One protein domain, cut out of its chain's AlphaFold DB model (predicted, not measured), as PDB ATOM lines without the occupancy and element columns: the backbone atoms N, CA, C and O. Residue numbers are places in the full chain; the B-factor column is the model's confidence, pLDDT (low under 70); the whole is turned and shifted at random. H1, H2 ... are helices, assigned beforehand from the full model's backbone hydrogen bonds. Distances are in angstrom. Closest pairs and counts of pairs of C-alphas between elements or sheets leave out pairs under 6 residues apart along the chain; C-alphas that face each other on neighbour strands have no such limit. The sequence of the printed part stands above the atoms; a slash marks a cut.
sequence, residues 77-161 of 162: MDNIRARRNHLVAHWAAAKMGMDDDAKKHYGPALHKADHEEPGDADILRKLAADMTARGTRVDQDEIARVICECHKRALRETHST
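AT A GLANCE: This is residues 77 to 161 of the 162 residues of the protein "DUF1476 family protein" of Neorhizobium sp. P12A (UniProt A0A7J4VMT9). Four helices pack at slanting angles in a ring of contacts: the long helix H1 lies between H2 and H4, which cross it on two sides, and H3 bridges the last residues of H2 and the first of H4. H3 runs roughly the same way as H1 but farther off, and H2 and H4 stay apart. The printed part has 85 residues with four named helices, in the order H1, H2, H3, H4, and no named strand; the class is all helix. The whole is compact, with a radius of gyration of the C-alphas of 12.3 A, and spans 38 by 26 by 22 A.

HOW THE PARTS SIT: Begin with H1, residues 77 to 96. Look at His 86: its C-alpha is 5.0 A from that of Gly 107 in H2, residues 100 to 114, the closest C-alphas of these two helices. H1 and H2 touch at a steep tilt of 46 degrees, opposite ways. With residues 79 to 88 alone, H1 touches H4, residues 140 to 159, at a steep tilt of 45 degrees, opposite ways; the closest C-alphas, of Arg 84 and His 151, are 5.1 A apart. H2 and H4 are apart. Now turn to H3, residues 121 to 133. H2 and H3 form a helical hairpin and touch, opposite ways at 37 degrees, a tilt only just steep; H2 touches H3 with residues 110 to 114 alone, and H3 touches H2 with residues 122 to 123 alone, the closest C-alphas being those of Leu 110 and Ile 123 at 6.4 A. Residues 124 to 128 of H3 touch residues 140 to 144 of H4, the closest C-alphas being those of Leu 124 and Ile 143 at 6.5 A; the tilt is steep, 54 degrees. H1 and H3 are close but not clearly touching, the same way at a shallow tilt of 15 degrees. Every O i to N i+4 pair is within hydrogen-bond range in H1, H3 and H4; in H2 it is 9 of 11.

IN THESE COORDINATES: Find C-alpha 77 at (205.673, 235.357, 195.454); from there H1 runs 28.5 A to C-alpha 96. H4 is as many residues long, 20, and runs 28.6 A from C-alpha 140 at (223.374, 252.401, 189.555) to C-alpha 159 at (206.566, 229.588, 185.694). H2 runs 21.8 A from Asp 100 to Asp 114, and H3 18.2 A from Ala 121 to Ala 133.

THE WHOLE: The two C-alphas farthest apart are those of Gly 135 and Thr 161, at 38.6 A. The printed part has no cut. The link from H1 to H2 is tight, and those from H2 to H3 and from H3 to H4 are short. In the B-factor column, the mean pLDDT of the printed part is 81.3; look for values under 70 at residues 77 to 78, 116 to 118 and 159 to 161.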
ATOM      1  N   MET A  77     205.007 234.054 195.603       55.97
ATOM      2  CA  MET A  77     205.673 235.357 195.454       55.97
ATOM      3  C   MET A  77     207.041 235.390 196.138       55.97
ATOM      4  O   MET A  77     208.008 235.889 195.548       55.97
ATOM      5  N   ASP A  78     207.170 234.778 197.314       61.44
ATOM      6  CA  ASP A  78     208.457 234.675 198.011       61.44
ATOM      7  C   ASP A  78     209.455 233.814 197.244       61.44
ATOM      8  O   ASP A  78     210.645 234.123 197.214       61.44
ATOM      9  N   ASN A  79     208.971 232.800 196.519       72.44
ATOM     10  CA  ASN A  79     209.807 231.972 195.652       72.44
ATOM     11  C   ASN A  79     210.437 232.790 194.514       72.44
ATOM     12  O   ASN A  79     211.635 232.663 194.248       72.44
ATOM     13  N   ILE A  80     209.674 233.690 193.883       80.50
ATOM     14  CA  ILE A  80     210.183 234.564 192.814       80.50
ATOM     15  C   ILE A  80     211.178 235.590 193.379       80.50
ATOM     16  O   ILE A  80     212.244 235.802 192.791       80.50
ATOM     17  N   ARG A  81     210.866 236.212 194.525       78.69
ATOM     18  CA  ARG A  81     211.743 237.198 195.185       78.69
ATOM     19  C   ARG A  81     213.047 236.568 195.661       78.69
ATOM     20  O   ARG A  81     214.120 237.078 195.340       78.69
ATOM     21  N   ALA A  82     212.983 235.423 196.338       80.44
ATOM     22  CA  ALA A  82     214.161 234.672 196.756       80.44
ATOM     23  C   ALA A  82     215.029 234.294 195.547       80.44
ATOM     24  O   ALA A  82     216.237 234.538 195.550       80.44
ATOM     25  N   ARG A  83     214.425 233.790 194.460       83.81
ATOM     26  CA  ARG A  83     215.154 233.432 193.235       83.81
ATOM     27  C   ARG A  83     215.832 234.637 192.583       83.81
ATOM     28  O   ARG A  83     217.011 234.543 192.238       83.81
ATOM     29  N   ARG A  84     215.136 235.777 192.464       86.94
ATOM     30  CA  ARG A  84     215.724 237.052 192.007       86.94
ATOM     31  C   ARG A  84     216.936 237.415 192.869       86.94
ATOM     32  O   ARG A  84     218.001 237.691 192.324       86.94
ATOM     33  N   ASN A  85     216.800 237.357 194.193       85.62
ATOM     34  CA  ASN A  85     217.847 237.763 195.135       85.62
ATOM     35  C   ASN A  85     219.077 236.837 195.061       85.62
ATOM     36  O   ASN A  85     220.211 237.316 195.092       85.62
ATOM     37  N   HIS A  86     218.881 235.532 194.848       83.56
ATOM     38  CA  HIS A  86     219.969 234.585 194.580       83.56
ATOM     39  C   HIS A  86     220.714 234.884 193.270       83.56
ATOM     40  O   HIS A  86     221.947 234.857 193.242       83.56
ATOM     41  N   LEU A  87     219.989 235.187 192.188       87.62
ATOM     42  CA  LEU A  87     220.592 235.531 190.893       87.62
ATOM     43  C   LEU A  87     221.396 236.837 190.973       87.62
ATOM     44  O   LEU A  87     222.524 236.900 190.479       87.62
ATOM     45  N   VAL A  88     220.855 237.850 191.655       88.19
ATOM     46  CA  VAL A  88     221.529 239.136 191.874       88.19
ATOM     47  C   VAL A  88     222.787 238.959 192.724       88.19
ATOM     48  O   VAL A  88     223.843 239.472 192.352       88.19
ATOM     49  N   ALA A  89     222.727 238.178 193.807       87.75
ATOM     50  CA  ALA A  89     223.897 237.878 194.631       87.75
ATOM     51  C   ALA A  89     225.005 237.178 193.832       87.75
ATOM     52  O   ALA A  89     226.180 237.512 193.974       87.75
ATOM     53  N   HIS A  90     224.637 236.243 192.952       87.69
ATOM     54  CA  HIS A  90     225.598 235.563 192.093       87.69
ATOM     55  C   HIS A  90     226.290 236.535 191.129       87.69
ATOM     56  O   HIS A  90     227.509 236.470 190.959       87.69
ATOM     57  N   TRP A  91     225.529 237.429 190.496       89.19
ATOM     58  CA  TRP A  91     226.080 238.454 189.609       89.19
ATOM     59  C   TRP A  91     226.996 239.428 190.359       89.19
ATOM     60  O   TRP A  91     228.112 239.698 189.914       89.19
ATOM     61  N   ALA A  92     226.558 239.896 191.525       86.06
ATOM     62  CA  ALA A  92     227.304 240.819 192.368       86.06
ATOM     63  C   ALA A  92     228.637 240.214 192.831       86.06
ATOM     64  O   ALA A  92     229.687 240.839 192.693       86.06
ATOM     65  N   ALA A  93     228.615 238.963 193.299       85.94
ATOM     66  CA  ALA A  93     229.815 238.235 193.696       85.94
ATOM     67  C   ALA A  93     230.796 238.050 192.529       85.94
ATOM     68  O   ALA A  93     231.998 238.229 192.715       85.94
ATOM     69  N   ALA A  94     230.294 237.760 191.321       85.25
ATOM     70  CA  ALA A  94     231.126 237.644 190.124       85.25
ATOM     71  C   ALA A  94     231.782 238.981 189.735       85.25
ATOM     72  O   ALA A  94     232.945 239.000 189.342       85.25
ATOM     73  N   LYS A  95     231.067 240.106 189.880       85.31
ATOM     74  CA  LYS A  95     231.610 241.453 189.629       85.31
ATOM     75  C   LYS A  95     232.650 241.870 190.672       85.31
ATOM     76  O   LYS A  95     233.629 242.518 190.325       85.31
ATOM     77  N   MET A  96     232.437 241.492 191.930       82.12
ATOM     78  CA  MET A  96     233.290 241.859 193.065       82.12
ATOM     79  C   MET A  96     234.452 240.889 193.323       82.12
ATOM     80  O   MET A  96     235.256 241.149 194.221       82.12
ATOM     81  N   GLY A  97     234.525 239.771 192.590       83.12
ATOM     82  CA  GLY A  97     235.520 238.718 192.815       83.12
ATOM     83  C   GLY A  97     235.443 238.120 194.223       83.12
ATOM     84  O   GLY A  97     236.473 237.884 194.847       83.12
ATOM     85  N   MET A  98     234.231 237.965 194.765       82.88
ATOM     86  CA  MET A  98     234.021 237.369 196.087       82.88
ATOM     87  C   MET A  98     234.235 235.853 196.053       82.88
ATOM     88  O   MET A  98     233.929 235.204 195.054       82.88
ATOM     89  N   ASP A  99     234.701 235.309 197.177       85.00
ATOM     90  CA  ASP A  99     234.834 233.867 197.385       85.00
ATOM     91  C   ASP A  99     233.462 233.162 197.374       85.00
ATOM     92  O   ASP A  99     232.430 233.775 197.683       85.00
ATOM     93  N   ASP A 100     233.437 231.874 197.031       78.25
ATOM     94  CA  ASP A 100     232.201 231.090 196.932       78.25
ATOM     95  C   ASP A 100     231.477 230.960 198.279       78.25
ATOM     96  O   ASP A 100     230.245 230.885 198.310       78.25
ATOM     97  N   ASP A 101     232.211 230.987 199.393       80.69
ATOM     98  CA  ASP A 101     231.623 231.001 200.734       80.69
ATOM     99  C   ASP A 101     230.909 232.335 201.019       80.69
ATOM    100  O   ASP A 101     229.708 232.373 201.307       80.69
ATOM    101  N   ALA A 102     231.596 233.458 200.779       78.81
ATOM    102  CA  ALA A 102     231.024 234.797 200.922       78.81
ATOM    103  C   ALA A 102     229.792 234.996 200.023       78.81
ATOM    104  O   ALA A 102     228.794 235.584 200.441       78.81
ATOM    105  N   LYS A 103     229.817 234.451 198.803       79.50
ATOM    106  CA  LYS A 103     228.706 234.474 197.844       79.50
ATOM    107  C   LYS A 103     227.465 233.729 198.345       79.50
ATOM    108  O   LYS A 103     226.350 234.216 198.137       79.50
ATOM    109  N   LYS A 104     227.632 232.586 199.024       75.75
ATOM    110  CA  LYS A 104     226.521 231.832 199.636       75.75
ATOM    111  C   LYS A 104     225.861 232.603 200.772       75.75
ATOM    112  O   LYS A 104     224.643 232.547 200.894       75.75
ATOM    113  N   HIS A 105     226.637 233.358 201.549       80.81
ATOM    114  CA  HIS A 105     226.117 234.217 202.615       80.81
ATOM    115  C   HIS A 105     225.512 235.530 202.095       80.81
ATOM    116  O   HIS A 105     224.604 236.087 202.714       80.81
ATOM    117  N   TYR A 106     225.955 236.006 200.930       82.81
ATOM    118  CA  TYR A 106     225.470 237.253 200.344       82.81
ATOM    119  C   TYR A 106     224.009 237.168 199.868       82.81
ATOM    120  O   TYR A 106     223.236 238.093 200.100       82.81
ATOM    121  N   GLY A 107     223.593 236.037 199.286       82.38
ATOM    122  CA  GLY A 107     222.200 235.777 198.876       82.38
ATOM    123  C   GLY A 107     221.155 235.990 199.983       82.38
ATOM    124  O   GLY A 107     220.292 236.859 199.832       82.38
ATOM    125  N   PRO A 108     221.228 235.264 201.114       81.69
ATOM    126  CA  PRO A 108     220.305 235.455 202.231       81.69
ATOM    127  C   PRO A 108     220.444 236.843 202.874       81.69
ATOM    128  O   PRO A 108     219.449 237.402 203.327       81.69
ATOM    129  N   ALA A 109     221.633 237.458 202.857       82.06
ATOM    130  CA  ALA A 109     221.820 238.825 203.347       82.06
ATOM    131  C   ALA A 109     221.154 239.901 202.465       82.06
ATOM    132  O   ALA A 109     220.846 240.985 202.969       82.06
ATOM    133  N   LEU A 110     220.961 239.642 201.165       83.19
ATOM    134  CA  LEU A 110     220.144 240.482 200.280       83.19
ATOM    135  C   LEU A 110     218.654 240.197 200.469       83.19
ATOM    136  O   LEU A 110     217.868 241.131 200.532       83.19
ATOM    137  N   HIS A 111     218.272 238.926 200.617       82.69
ATOM    138  CA  HIS A 111     216.883 238.554 200.882       82.69
ATOM    139  C   HIS A 111     216.363 239.147 202.195       82.69
ATOM    140  O   HIS A 111     215.273 239.702 202.211       82.69
ATOM    141  N   LYS A 112     217.174 239.140 203.260       80.19
ATOM    142  CA  LYS A 112     216.824 239.820 204.510       80.19
ATOM    143  C   LYS A 112     216.627 241.328 204.315       80.19
ATOM    144  O   LYS A 112     215.710 241.885 204.898       80.19
ATOM    145  N   ALA A 113     217.472 241.977 203.509       80.12
ATOM    146  CA  ALA A 113     217.364 243.415 203.253       80.12
ATOM    147  C   ALA A 113     216.096 243.783 202.454       80.12
ATOM    148  O   ALA A 113     215.533 244.844 202.670       80.12
ATOM    149  N   ASP A 114     215.642 242.894 201.571       74.31
ATOM    150  CA  ASP A 114     214.428 243.037 200.751       74.31
ATOM    151  C   ASP A 114     213.128 242.718 201.515       74.31
ATOM    152  O   ASP A 114     212.041 243.054 201.063       74.31
ATOM    153  N   HIS A 115     213.222 242.061 202.675       70.50
ATOM    154  CA  HIS A 115     212.055 241.660 203.466       70.50
ATOM    155  C   HIS A 115     211.500 242.794 204.351       70.50
ATOM    156  O   HIS A 115     210.382 242.691 204.852       70.50
ATOM    157  N   GLU A 116     212.271 243.864 204.571       67.38
ATOM    158  CA  GLU A 116     211.882 244.991 205.436       67.38
ATOM    159  C   GLU A 116     211.127 246.095 204.663       67.38
ATOM    160  O   GLU A 116     210.304 246.791 205.258       67.38
ATOM    161  N   GLU A 117     211.325 246.218 203.343       63.53
ATOM    162  CA  GLU A 117     210.662 247.229 202.509       63.53
ATOM    163  C   GLU A 117     210.330 246.683 201.103       63.53
ATOM    164  O   GLU A 117     211.178 246.055 200.467       63.53
ATOM    165  N   PRO A 118     209.110 246.899 200.568       65.00
ATOM    166  CA  PRO A 118     208.758 246.446 199.228       65.00
ATOM    167  C   PRO A 118     209.463 247.289 198.155       65.00
ATOM    168  O   PRO A 118     209.020 248.384 197.815       65.00
ATOM    169  N   GLY A 119     210.523 246.748 197.556       70.75
ATOM    170  CA  GLY A 119     211.153 247.344 196.379       70.75
ATOM    171  C   GLY A 119     212.605 246.929 196.172       70.75
ATOM    172  O   GLY A 119     213.231 246.303 197.015       70.75
ATOM    173  N   ASP A 120     213.168 247.312 195.026       76.38
ATOM    174  CA  ASP A 120     214.556 246.987 194.669       76.38
ATOM    175  C   ASP A 120     215.573 248.035 195.171       76.38
ATOM    176  O   ASP A 120     216.783 247.895 194.958       76.38
ATOM    177  N   ALA A 121     215.093 249.111 195.807       80.56
ATOM    178  CA  ALA A 121     215.895 250.278 196.173       80.56
ATOM    179  C   ALA A 121     216.966 249.956 197.229       80.56
ATOM    180  O   ALA A 121     218.115 250.388 197.088       80.56
ATOM    181  N   ASP A 122     216.639 249.149 198.242       83.31
ATOM    182  CA  ASP A 122     217.605 248.748 199.270       83.31
ATOM    183  C   ASP A 122     218.680 247.809 198.737       83.31
ATOM    184  O   ASP A 122     219.861 247.969 199.063       83.31
ATOM    185  N   ILE A 123     218.303 246.880 197.854       83.50
ATOM    186  CA  ILE A 123     219.252 245.994 197.173       83.50
ATOM    187  C   ILE A 123     220.222 246.830 196.333       83.50
ATOM    188  O   ILE A 123     221.435 246.626 196.402       83.50
ATOM    189  N   LEU A 124     219.706 247.799 195.574       86.00
ATOM    190  CA  LEU A 124     220.519 248.678 194.739       86.00
ATOM    191  C   LEU A 124     221.494 249.507 195.580       86.00
ATOM    192  O   LEU A 124     222.681 249.556 195.257       86.00
ATOM    193  N   ARG A 125     221.034 250.108 196.684       85.62
ATOM    194  CA  ARG A 125     221.892 250.884 197.591       85.62
ATOM    195  C   ARG A 125     222.983 250.018 198.221       85.62
ATOM    196  O   ARG A 125     224.134 250.450 198.273       85.62
ATOM    197  N   LYS A 126     222.643 248.804 198.665       85.12
ATOM    198  CA  LYS A 126     223.595 247.854 199.255       85.12
ATOM    199  C   LYS A 126     224.655 247.417 198.248       85.12
ATOM    200  O   LYS A 126     225.842 247.533 198.531       85.12
ATOM    201  N   LEU A 127     224.242 247.029 197.041       86.44
ATOM    202  CA  LEU A 127     225.160 246.666 195.958       86.44
ATOM    203  C   LEU A 127     226.062 247.830 195.554       86.44
ATOM    204  O   LEU A 127     227.265 247.646 195.410       86.44
ATOM    205  N   ALA A 128     225.504 249.031 195.399       86.12
ATOM    206  CA  ALA A 128     226.280 250.215 195.053       86.12
ATOM    207  C   ALA A 128     227.321 250.549 196.136       86.12
ATOM    208  O   ALA A 128     228.464 250.876 195.808       86.12
ATOM    209  N   ALA A 129     226.954 250.426 197.416       86.81
ATOM    210  CA  ALA A 129     227.877 250.605 198.532       86.81
ATOM    211  C   ALA A 129     228.993 249.545 198.527       86.81
ATOM    212  O   ALA A 129     230.169 249.904 198.598       86.81
ATOM    213  N   ASP A 130     228.648 248.266 198.364       85.56
ATOM    214  CA  ASP A 130     229.612 247.158 198.345       85.56
ATOM    215  C   ASP A 130     230.576 247.248 197.146       85.56
ATOM    216  O   ASP A 130     231.783 247.034 197.284       85.56
ATOM    217  N   MET A 131     230.068 247.626 195.969       84.62
ATOM    218  CA  MET A 131     230.877 247.827 194.763       84.62
ATOM    219  C   MET A 131     231.807 249.032 194.895       84.62
ATOM    220  O   MET A 131     232.979 248.942 194.526       84.62
ATOM    221  N   THR A 132     231.325 250.131 195.481       84.75
ATOM    222  CA  THR A 132     232.152 251.314 195.760       84.75
ATOM    223  C   THR A 132     233.256 250.980 196.760       84.75
ATOM    224  O   THR A 132     234.409 251.346 196.537       84.75
ATOM    225  N   ALA A 133     232.940 250.224 197.817       85.19
ATOM    226  CA  ALA A 133     233.912 249.790 198.821       85.19
ATOM    227  C   ALA A 133     235.032 248.920 198.225       85.19
ATOM    228  O   ALA A 133     236.167 248.961 198.697       85.19
ATOM    229  N   ARG A 134     234.734 248.162 197.163       82.19
ATOM    230  CA  ARG A 134     235.708 247.334 196.432       82.19
ATOM    231  C   ARG A 134     236.366 248.040 195.244       82.19
ATOM    232  O   ARG A 134     237.222 247.449 194.594       82.19
ATOM    233  N   GLY A 135     235.991 249.285 194.952       80.75
ATOM    234  CA  GLY A 135     236.535 250.054 193.831       80.75
ATOM    235  C   GLY A 135     236.019 249.620 192.454       80.75
ATOM    236  O   GLY A 135     236.623 249.967 191.437       80.75
ATOM    237  N   THR A 136     234.916 248.872 192.384       80.19
ATOM    238  CA  THR A 136     234.282 248.501 191.116       80.19
ATOM    239  C   THR A 136     233.418 249.663 190.616       80.19
ATOM    240  O   THR A 136     232.443 250.043 191.258       80.19
ATOM    241  N   ARG A 137     233.755 250.235 189.452       72.75
ATOM    242  CA  ARG A 137     232.932 251.261 188.788       72.75
ATOM    243  C   ARG A 137     231.766 250.601 188.053       72.75
ATOM    244  O   ARG A 137     231.916 250.212 186.899       72.75
ATOM    245  N   VAL A 138     230.633 250.460 188.732       77.88
ATOM    246  CA  VAL A 138     229.356 250.056 188.130       77.88
ATOM    247  C   VAL A 138     228.340 251.158 188.392       77.88
ATOM    248  O   VAL A 138     228.210 251.628 189.522       77.88
ATOM    249  N   ASP A 139     227.635 251.570 187.344       85.06
ATOM    250  CA  ASP A 139     226.575 252.567 187.444       85.06
ATOM    251  C   ASP A 139     225.327 251.983 188.117       85.06
ATOM    252  O   ASP A 139     224.960 250.827 187.896       85.06
ATOM    253  N   GLN A 140     224.628 252.803 188.905       82.44
ATOM    254  CA  GLN A 140     223.374 252.401 189.555       82.44
ATOM    255  C   GLN A 140     222.318 251.954 188.532       82.44
ATOM    256  O   GLN A 140     221.600 250.984 188.768       82.44
ATOM    257  N   ASP A 141     222.296 252.592 187.359       86.56
ATOM    258  CA  ASP A 141     221.491 252.185 186.206       86.56
ATOM    259  C   ASP A 141     221.814 250.767 185.711       86.56
ATOM    260  O   ASP A 141     220.907 250.017 185.345       86.56
ATOM    261  N   GLU A 142     223.091 250.364 185.692       86.56
ATOM    262  CA  GLU A 142     223.480 248.998 185.311       86.56
ATOM    263  C   GLU A 142     222.960 247.994 186.344       86.56
ATOM    264  O   GLU A 142     222.371 246.979 185.967       86.56
ATOM    265  N   ILE A 143     223.095 248.304 187.640       87.12
ATOM    266  CA  ILE A 143     222.586 247.458 188.730       87.12
ATOM    267  C   ILE A 143     221.064 247.294 188.613       87.12
ATOM    268  O   ILE A 143     220.566 246.168 188.637       87.12
ATOM    269  N   ALA A 144     220.323 248.388 188.412       88.50
ATOM    270  CA  ALA A 144     218.868 248.363 188.248       88.50
ATOM    271  C   ALA A 144     218.430 247.500 187.052       88.50
ATOM    272  O   ALA A 144     217.508 246.685 187.161       88.50
ATOM    273  N   ARG A 145     219.122 247.623 185.910       90.69
ATOM    274  CA  ARG A 145     218.865 246.789 184.724       90.69
ATOM    275  C   ARG A 145     219.084 245.314 185.015       90.69
ATOM    276  O   ARG A 145     218.265 244.491 184.611       90.69
ATOM    277  N   VAL A 146     220.159 244.978 185.726       90.06
ATOM    278  CA  VAL A 146     220.463 243.591 186.087       90.06
ATOM    279  C   VAL A 146     219.424 243.025 187.048       90.06
ATOM    280  O   VAL A 146     219.010 241.883 186.861       90.06
ATOM    281  N   ILE A 147     218.950 243.800 188.026       88.19
ATOM    282  CA  ILE A 147     217.875 243.364 188.931       88.19
ATOM    283  C   ILE A 147     216.596 243.069 188.136       88.19
ATOM    284  O   ILE A 147     216.011 241.997 188.296       88.19
ATOM    285  N   CYS A 148     216.204 243.966 187.226       88.19
ATOM    286  CA  CYS A 148     215.042 243.770 186.359       88.19
ATOM    287  C   CYS A 148     215.187 242.513 185.483       88.19
ATOM    288  O   CYS A 148     214.248 241.728 185.345       88.19
ATOM    289  N   GLU A 149     216.374 242.281 184.922       90.12
ATOM    290  CA  GLU A 149     216.656 241.090 184.120       90.12
ATOM    291  C   GLU A 149     216.621 239.804 184.959       90.12
ATOM    292  O   GLU A 149     215.994 238.818 184.567       90.12
ATOM    293  N   CYS A 150     217.215 239.822 186.155       89.25
ATOM    294  CA  CYS A 150     217.157 238.707 187.097       89.25
ATOM    295  C   CYS A 150     215.717 238.408 187.526       89.25
ATOM    296  O   CYS A 150     215.358 237.243 187.665       89.25
ATOM    297  N   HIS A 151     214.878 239.434 187.685       87.31
ATOM    298  CA  HIS A 151     213.464 239.271 188.001       87.31
ATOM    299  C   HIS A 151     212.695 238.605 186.850       87.31
ATOM    300  O   HIS A 151     211.994 237.621 187.070       87.31
ATOM    301  N   LYS A 152     212.891 239.048 185.599       89.44
ATOM    302  CA  LYS A 152     212.296 238.393 184.414       89.44
ATOM    303  C   LYS A 152     212.740 236.940 184.274       89.44
ATOM    304  O   LYS A 152     211.942 236.073 183.918       89.44
ATOM    305  N   ARG A 153     214.018 236.668 184.545       87.69
ATOM    306  CA  ARG A 153     214.565 235.313 184.535       87.69
ATOM    307  C   ARG A 153     213.949 234.458 185.641       87.69
ATOM    308  O   ARG A 153     213.529 233.343 185.353       87.69
ATOM    309  N   ALA A 154     213.831 234.989 186.856       86.81
ATOM    310  CA  ALA A 154     213.178 234.311 187.973       86.81
ATOM    311  C   ALA A 154     211.712 233.973 187.657       86.81
ATOM    312  O   ALA A 154     211.297 232.839 187.880       86.81
ATOM    313  N   LEU A 155     210.955 234.901 187.060       85.62
ATOM    314  CA  LEU A 155     209.583 234.649 186.604       85.62
ATOM    315  C   LEU A 155     209.525 233.489 185.602       85.62
ATOM    316  O   LEU A 155     208.723 232.576 185.761       85.62
ATOM    317  N   ARG A 156     210.413 233.479 184.601       84.75
ATOM    318  CA  ARG A 156     210.477 232.403 183.600       84.75
ATOM    319  C   ARG A 156     210.824 231.048 184.216       84.75
ATOM    320  O   ARG A 156     210.202 230.055 183.861       84.75
ATOM    321  N   GLU A 157     211.813 231.005 185.105       80.69
ATOM    322  CA  GLU A 157     212.245 229.769 185.770       80.69
ATOM    323  C   GLU A 157     211.139 229.212 186.682       80.69
ATOM    324  O   GLU A 157     210.873 228.014 186.663       80.69
ATOM    325  N   THR A 158     210.441 230.082 187.415       75.50
ATOM    326  CA  THR A 158     209.371 229.666 188.337       75.50
ATOM    327  C   THR A 158     208.114 229.234 187.582       75.50
ATOM    328  O   THR A 158     207.513 228.227 187.928       75.50
ATOM    329  N   HIS A 159     207.744 229.932 186.503       65.00
ATOM    330  CA  HIS A 159     206.566 229.588 185.694       65.00
ATOM    331  C   HIS A 159     206.780 228.359 184.795       65.00
ATOM    332  O   HIS A 159     205.813 227.820 184.272       65.00
ATOM    333  N   SER A 160     208.029 227.934 184.580       64.81
ATOM    334  CA  SER A 160     208.357 226.727 183.809       64.81
ATOM    335  C   SER A 160     208.512 225.479 184.683       64.81
ATOM    336  O   SER A 160     208.813 224.414 184.149       64.81
ATOM    337  N   THR A 161     208.372 225.608 186.005       50.16
ATOM    338  CA  THR A 161     208.427 224.472 186.930       50.16
ATOM    339  C   THR A 161     207.003 223.940 187.140       50.16
ATOM    340  O   THR A 161     206.391 224.227 188.164       50.16
TER     341      THR A 161